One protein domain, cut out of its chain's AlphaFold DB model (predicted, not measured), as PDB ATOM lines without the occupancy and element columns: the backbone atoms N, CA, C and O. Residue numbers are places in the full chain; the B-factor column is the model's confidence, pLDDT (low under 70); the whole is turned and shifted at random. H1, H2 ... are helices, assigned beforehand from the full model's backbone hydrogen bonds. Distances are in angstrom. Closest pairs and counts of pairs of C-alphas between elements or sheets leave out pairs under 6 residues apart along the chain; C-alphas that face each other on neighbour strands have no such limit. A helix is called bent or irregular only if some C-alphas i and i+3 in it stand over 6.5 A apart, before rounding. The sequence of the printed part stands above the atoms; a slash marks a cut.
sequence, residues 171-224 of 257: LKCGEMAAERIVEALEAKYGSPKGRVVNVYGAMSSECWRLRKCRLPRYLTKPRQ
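What this domain is: This is residues 171 to 224 of the 257 residues of the protein "Peripla_BP_4 domain-containing protein" of Clostridiales bacterium 1_7_47FAA (UniProt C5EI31). Two helices, H1 then H2, pack on each other and run the same way, and a long loop, residues 190 to 205, runs back along the length from the end of H1 to the start of H2. The printed part has 54 residues, is all helix in class, and has no named strand. It is only just compact, close to loose, with a radius of gyration of the C-alphas of 11.6 A, and elongated, spanning 37 by 22 by 14 A.

Where its parts are: H1, residues 171 to 189, begins at C-alpha 171 (17.979, -22.901, 16.503) and is 27.1 A long. H2, residues 206 to 220, is 22.8 A long and ends at C-alpha 220 (25.008, -20.001, 30.969). H2 is only just irregular: C-alphas 213 and 216 are 6.8 A apart.

How they stand to each other: H1 and H2 touch, closest at the C-alphas of Gly 174 and Arg 211, 4.2 A apart. Their tilt of 37 degrees is only just steep. Every O i to N i+4 pair is within hydrogen-bond range in H1, and 7 of 11 in H2.

The domain as a whole: The C-alphas of Gly 190 and Ser 204 are the two farthest apart, 37.3 A. The link from H1 to H2 is long, and the printed part has no cut. The pLDDT is under 70 at residues 217 to 218 and 221 to 224.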
ATOM      1  N   LEU A 171      17.060 -23.644  15.654       86.56
ATOM      2  CA  LEU A 171      17.979 -22.901  16.503       86.56
ATOM      3  C   LEU A 171      17.187 -21.866  17.294       86.56
ATOM      4  O   LEU A 171      17.242 -21.907  18.523       86.56
ATOM      5  N   LYS A 172      16.391 -21.026  16.619       85.50
ATOM      6  CA  LYS A 172      15.560 -20.008  17.274       85.50
ATOM      7  C   LYS A 172      14.546 -20.613  18.242       85.50
ATOM      8  O   LYS A 172      14.360 -20.074  19.330       85.50
ATOM      9  N   CYS A 173      13.957 -21.766  17.919       86.81
ATOM     10  CA  CYS A 173      13.110 -22.509  18.857       86.81
ATOM     11  C   CYS A 173      13.832 -22.814  20.181       86.81
ATOM     12  O   CYS A 173      13.254 -22.630  21.251       86.81
ATOM     13  N   GLY A 174      15.096 -23.250  20.120       88.12
ATOM     14  CA  GLY A 174      15.915 -23.496  21.309       88.12
ATOM     15  C   GLY A 174      16.225 -22.225  22.107       88.12
ATOM     16  O   GLY A 174      16.235 -22.263  23.336       88.12
ATOM     17  N   GLU A 175      16.439 -21.095  21.427       87.38
ATOM     18  CA  GLU A 175      16.657 -19.789  22.074       87.38
ATOM     19  C   GLU A 175      15.409 -19.316  22.814       87.38
ATOM     20  O   GLU A 175      15.486 -19.008  24.000       87.38
ATOM     21  N   MET A 176      14.251 -19.338  22.150       86.88
ATOM     22  CA  MET A 176      12.980 -18.926  22.750       86.88
ATOM     23  C   MET A 176      12.625 -19.796  23.957       86.88
ATOM     24  O   MET A 176      12.175 -19.288  24.980       86.88
ATOM     25  N   ALA A 177      12.865 -21.109  23.881       89.81
ATOM     26  CA  ALA A 177      12.669 -21.995  25.027       89.81
ATOM     27  C   ALA A 177      13.570 -21.596  26.209       89.81
ATOM     28  O   ALA A 177      13.112 -21.549  27.350       89.81
ATOM     29  N   ALA A 178      14.838 -21.263  25.947       89.75
ATOM     30  CA  ALA A 178      15.756 -20.805  26.983       89.75
ATOM     31  C   ALA A 178      15.345 -19.444  27.575       89.75
ATOM     32  O   ALA A 178      15.429 -19.270  28.789       89.75
ATOM     33  N   GLU A 179      14.867 -18.509  26.749       89.31
ATOM     34  CA  GLU A 179      14.323 -17.216  27.189       89.31
ATOM     35  C   GLU A 179      13.154 -17.417  28.163       89.31
ATOM     36  O   GLU A 179      13.185 -16.886  29.273       89.31
ATOM     37  N   ARG A 180      12.189 -18.282  27.827       91.56
ATOM     38  CA  ARG A 180      11.057 -18.598  28.716       91.56
ATOM     39  C   ARG A 180      11.477 -19.257  30.026       91.56
ATOM     40  O   ARG A 180      10.900 -18.972  31.073       91.56
ATOM     41  N   ILE A 181      12.492 -20.123  29.995       92.00
ATOM     42  CA  ILE A 181      13.043 -20.733  31.213       92.00
ATOM     43  C   ILE A 181      13.660 -19.661  32.118       92.00
ATOM     44  O   ILE A 181      13.431 -19.675  33.324       92.00
ATOM     45  N   VAL A 182      14.427 -18.726  31.552       90.62
ATOM     46  CA  VAL A 182      15.009 -17.606  32.304       90.62
ATOM     47  C   VAL A 182      13.915 -16.749  32.933       90.62
ATOM     48  O   VAL A 182      13.996 -16.491  34.131       90.62
ATOM     49  N   GLU A 183      12.903 -16.344  32.158       91.56
ATOM     50  CA  GLU A 183      11.767 -15.548  32.648       91.56
ATOM     51  C   GLU A 183      11.094 -16.232  33.845       91.56
ATOM     52  O   GLU A 183      10.868 -15.610  34.883       91.56
ATOM     53  N   ALA A 184      10.843 -17.540  33.740       93.88
ATOM     54  CA  ALA A 184      10.231 -18.318  34.811       93.88
ATOM     55  C   ALA A 184      11.121 -18.417  36.067       93.88
ATOM     56  O   ALA A 184      10.614 -18.375  37.191       93.88
ATOM     57  N   LEU A 185      12.443 -18.540  35.903       93.44
ATOM     58  CA  LEU A 185      13.386 -18.563  37.026       93.44
ATOM     59  C   LEU A 185      13.480 -17.199  37.716       93.44
ATOM     60  O   LEU A 185      13.452 -17.142  38.944       93.44
ATOM     61  N   GLU A 186      13.548 -16.112  36.946       93.81
ATOM     62  CA  GLU A 186      13.578 -14.746  37.473       93.81
ATOM     63  C   GLU A 186      12.282 -14.415  38.223       93.81
ATOM     64  O   GLU A 186      12.349 -13.923  39.348       93.81
ATOM     65  N   ALA A 187      11.119 -14.783  37.676       95.50
ATOM     66  CA  ALA A 187       9.830 -14.609  38.345       95.50
ATOM     67  C   ALA A 187       9.731 -15.392  39.668       95.50
ATOM     68  O   ALA A 187       9.113 -14.924  40.621       95.50
ATOM     69  N   LYS A 188      10.346 -16.579  39.747       95.44
ATOM     70  CA  LYS A 188      10.277 -17.449  40.930       95.44
ATOM     71  C   LYS A 188      11.313 -17.121  42.007       95.44
ATOM     72  O   LYS A 188      11.019 -17.250  43.192       95.44
ATOM     73  N   TYR A 189      12.532 -16.766  41.610       94.38
ATOM     74  CA  TYR A 189      13.687 -16.646  42.511       94.38
ATOM     75  C   TYR A 189      14.285 -15.232  42.561       94.38
ATOM     76  O   TYR A 189      15.309 -15.030  43.215       94.38
ATOM     77  N   GLY A 190      13.717 -14.262  41.835       93.62
ATOM     78  CA  GLY A 190      14.253 -12.900  41.713       93.62
ATOM     79  C   GLY A 190      15.589 -12.815  40.962       93.62
ATOM     80  O   GLY A 190      16.216 -11.760  40.918       93.62
ATOM     81  N   SER A 191      16.068 -13.928  40.402       90.69
ATOM     82  CA  SER A 191      17.309 -14.022  39.631       90.69
ATOM     83  C   SER A 191      17.275 -15.255  38.714       90.69
ATOM     84  O   SER A 191      16.558 -16.209  39.021       90.69
ATOM     85  N   PRO A 192      18.054 -15.297  37.615       88.19
ATOM     86  CA  PRO A 192      18.063 -16.421  36.676       88.19
ATOM     87  C   PRO A 192      18.894 -17.596  37.220       88.19
ATOM     88  O   PRO A 192      19.898 -18.000  36.633       88.19
ATOM     89  N   LYS A 193      18.520 -18.114  38.391       88.88
ATOM     90  CA  LYS A 193      19.213 -19.201  39.087       88.88
ATOM     91  C   LYS A 193      18.234 -20.313  39.426       88.88
ATOM     92  O   LYS A 193      17.133 -20.065  39.901       88.88
ATOM     93  N   GLY A 194      18.661 -21.551  39.215       88.75
ATOM     94  CA  GLY A 194      17.869 -22.730  39.536       88.75
ATOM     95  C   GLY A 194      18.443 -23.992  38.909       88.75
ATOM     96  O   GLY A 194      19.451 -23.954  38.205       88.75
ATOM     97  N   ARG A 195      17.784 -25.122  39.174       90.19
ATOM     98  CA  ARG A 195      18.066 -26.393  38.502       90.19
ATOM     99  C   ARG A 195      17.068 -26.573  37.367       90.19
ATOM    100  O   ARG A 195      15.866 -26.506  37.603       90.19
ATOM    101  N   VAL A 196      17.576 -26.810  36.163       89.75
ATOM    102  CA  VAL A 196      16.773 -27.054  34.961       89.75
ATOM    103  C   VAL A 196      17.065 -28.467  34.480       89.75
ATOM    104  O   VAL A 196      18.221 -28.816  34.248       89.75
ATOM    105  N   VAL A 197      16.019 -29.278  34.337       91.19
ATOM    106  CA  VAL A 197      16.110 -30.592  33.696       91.19
ATOM    107  C   VAL A 197      15.784 -30.403  32.218       91.19
ATOM    108  O   VAL A 197      14.694 -29.951  31.881       91.19
ATOM    109  N   ASN A 198      16.736 -30.719  31.340       88.88
ATOM    110  CA  ASN A 198      16.541 -30.640  29.894       88.88
ATOM    111  C   ASN A 198      16.138 -32.014  29.347       88.88
ATOM    112  O   ASN A 198      16.994 -32.882  29.172       88.88
ATOM    113  N   VAL A 199      14.846 -32.190  29.073       91.25
ATOM    114  CA  VAL A 199      14.315 -33.366  28.376       91.25
ATOM    115  C   VAL A 199      14.246 -33.036  26.887       91.25
ATOM    116  O   VAL A 199      13.454 -32.197  26.467       91.25
ATOM    117  N   TYR A 200      15.102 -33.673  26.096       88.81
ATOM    118  CA  TYR A 200      15.181 -33.489  24.648       88.81
ATOM    119  C   TYR A 200      14.809 -34.788  23.922       88.81
ATOM    120  O   TYR A 200      14.872 -35.870  24.501       88.81
ATOM    121  N   GLY A 201      14.401 -34.672  22.658       89.25
ATOM    122  CA  GLY A 201      14.006 -35.813  21.827       89.25
ATOM    123  C   GLY A 201      15.182 -36.555  21.193       89.25
ATOM    124  O   GLY A 201      16.328 -36.437  21.623       89.25
ATOM    125  N   ALA A 202      14.893 -37.336  20.154       91.44
ATOM    126  CA  ALA A 202      15.878 -38.201  19.513       91.44
ATOM    127  C   ALA A 202      17.037 -37.400  18.889       91.44
ATOM    128  O   ALA A 202      16.827 -36.500  18.078       91.44
ATOM    129  N   MET A 203      18.276 -37.743  19.254       92.94
ATOM    130  CA  MET A 203      19.483 -37.061  18.758       92.94
ATOM    131  C   MET A 203      19.857 -37.438  17.321       92.94
ATOM    132  O   MET A 203      20.673 -36.739  16.724       92.94
ATOM    133  N   SER A 204      19.245 -38.497  16.782       94.25
ATOM    134  CA  SER A 204      19.290 -38.878  15.365       94.25
ATOM    135  C   SER A 204      18.631 -37.843  14.451       94.25
ATOM    136  O   SER A 204      18.894 -37.808  13.253       94.25
ATOM    137  N   SER A 205      17.784 -36.966  14.997       94.00
ATOM    138  CA  SER A 205      17.189 -35.873  14.241       94.00
ATOM    139  C   SER A 205      18.034 -34.606  14.313       94.00
ATOM    140  O   SER A 205      18.336 -34.082  15.394       94.00
ATOM    141  N   GLU A 206      18.315 -34.032  13.143       92.38
ATOM    142  CA  GLU A 206      18.943 -32.717  13.021       92.38
ATOM    143  C   GLU A 206      18.144 -31.640  13.773       92.38
ATOM    144  O   GLU A 206      18.708 -30.875  14.560       92.38
ATOM    145  N   CYS A 207      16.822 -31.604  13.598       91.06
ATOM    146  CA  CYS A 207      15.958 -30.585  14.194       91.06
ATOM    147  C   CYS A 207      16.013 -30.587  15.725       91.06
ATOM    148  O   CYS A 207      16.137 -29.530  16.353       91.06
ATOM    149  N   TRP A 208      15.987 -31.766  16.343       91.81
ATOM    150  CA  TRP A 208      16.093 -31.891  17.798       91.81
ATOM    151  C   TRP A 208      17.496 -31.544  18.306       91.81
ATOM    152  O   TRP A 208      17.636 -30.872  19.333       91.81
ATOM    153  N   ARG A 209      18.538 -31.912  17.555       92.50
ATOM    154  CA  ARG A 209      19.927 -31.553  17.861       92.50
ATOM    155  C   ARG A 209      20.145 -30.035  17.825       92.50
ATOM    156  O   ARG A 209      20.800 -29.503  18.724       92.50
ATOM    157  N   LEU A 210      19.544 -29.329  16.863       89.88
ATOM    158  CA  LEU A 210      19.581 -27.862  16.768       89.88
ATOM    159  C   LEU A 210      18.826 -27.175  17.918       89.88
ATOM    160  O   LEU A 210      19.357 -26.247  18.525       89.88
ATOM    161  N   ARG A 211      17.632 -27.660  18.286       88.62
ATOM    162  CA  ARG A 211      16.896 -27.123  19.451       88.62
ATOM    163  C   ARG A 211      17.695 -27.280  20.740       88.62
ATOM    164  O   ARG A 211      17.791 -26.352  21.542       88.62
ATOM    165  N   LYS A 212      18.315 -28.449  20.923       89.19
ATOM    166  CA  LYS A 212      19.130 -28.744  22.104       89.19
ATOM    167  C   LYS A 212      20.384 -27.876  22.175       89.19
ATOM    168  O   LYS A 212      20.749 -27.456  23.269       89.19
ATOM    169  N   CYS A 213      21.071 -27.627  21.058       84.06
ATOM    170  CA  CYS A 213      22.417 -27.048  21.096       84.06
ATOM    171  C   CYS A 213      22.453 -25.599  21.610       84.06
ATOM    172  O   CYS A 213      23.447 -25.197  22.218       84.06
ATOM    173  N   ARG A 214      21.375 -24.822  21.424       74.25
ATOM    174  CA  ARG A 214      21.319 -23.433  21.905       74.25
ATOM    175  C   ARG A 214      20.951 -23.312  23.379       74.25
ATOM    176  O   ARG A 214      21.442 -22.397  24.038       74.25
ATOM    177  N   LEU A 215      20.205 -24.265  23.935       75.38
ATOM    178  CA  LEU A 215      19.694 -24.173  25.304       75.38
ATOM    179  C   LEU A 215      20.804 -23.948  26.363       75.38
ATOM    180  O   LEU A 215      20.725 -22.963  27.098       75.38
ATOM    181  N   PRO A 216      21.897 -24.744  26.430       72.94
ATOM    182  CA  PRO A 216      22.941 -24.536  27.439       72.94
ATOM    183  C   PRO A 216      23.704 -23.221  27.254       72.94
ATOM    184  O   PRO A 216      24.137 -22.606  28.229       72.94
ATOM    185  N   ARG A 217      23.865 -22.765  26.005       68.81
ATOM    186  CA  ARG A 217      24.587 -21.528  25.684       68.81
ATOM    187  C   ARG A 217      23.821 -20.296  26.167       68.81
ATOM    188  O   ARG A 217      24.437 -19.376  26.695       68.81
ATOM    189  N   TYR A 218      22.494 -20.321  26.055       67.31
ATOM    190  CA  TYR A 218      21.618 -19.254  26.543       67.31
ATOM    191  C   TYR A 218      21.502 -19.237  28.069       67.31
ATOM    192  O   TYR A 218      21.571 -18.173  28.682       67.31
ATOM    193  N   LEU A 219      21.393 -20.408  28.702       73.44
ATOM    194  CA  LEU A 219      21.250 -20.498  30.159       73.44
ATOM    195  C   LEU A 219      22.532 -20.116  30.920       73.44
ATOM    196  O   LEU A 219      22.455 -19.642  32.049       73.44
ATOM    197  N   THR A 220      23.713 -20.284  30.315       70.81
ATOM    198  CA  THR A 220      25.008 -20.001  30.969       70.81
ATOM    199  C   THR A 220      25.537 -18.583  30.741       70.81
ATOM    200  O   THR A 220      26.372 -18.123  31.522       70.81
ATOM    201  N   LYS A 221      25.042 -17.847  29.732       62.97
ATOM    202  CA  LYS A 221      25.413 -16.439  29.482       62.97
ATOM    203  C   LYS A 221      24.197 -15.496  29.399       62.97
ATOM    204  O   LYS A 221      23.941 -14.913  28.349       62.97
ATOM    205  N   PRO A 222      23.505 -15.243  30.526       53.66
ATOM    206  CA  PRO A 222      22.342 -14.351  30.598       53.66
ATOM    207  C   PRO A 222      22.565 -12.913  30.100       53.66
ATOM    208  O   PRO A 222      21.620 -12.225  29.748       53.66
ATOM    209  N   ARG A 223      23.794 -12.389  30.144       46.94
ATOM    210  CA  ARG A 223      24.028 -10.934  30.187       46.94
ATOM    211  C   ARG A 223      24.239 -10.255  28.823       46.94
ATOM    212  O   ARG A 223      24.240  -9.034  28.772       46.94
ATOM    213  N   GLN A 224      24.346 -11.004  27.722       52.06
ATOM    214  CA  GLN A 224      24.432 -10.456  26.347       52.06
ATOM    215  C   GLN A 224      23.045 -10.190  25.703       52.06
ATOM    216  O   GLN A 224      22.929 -10.004  24.498       52.06
TER     217      GLN A 224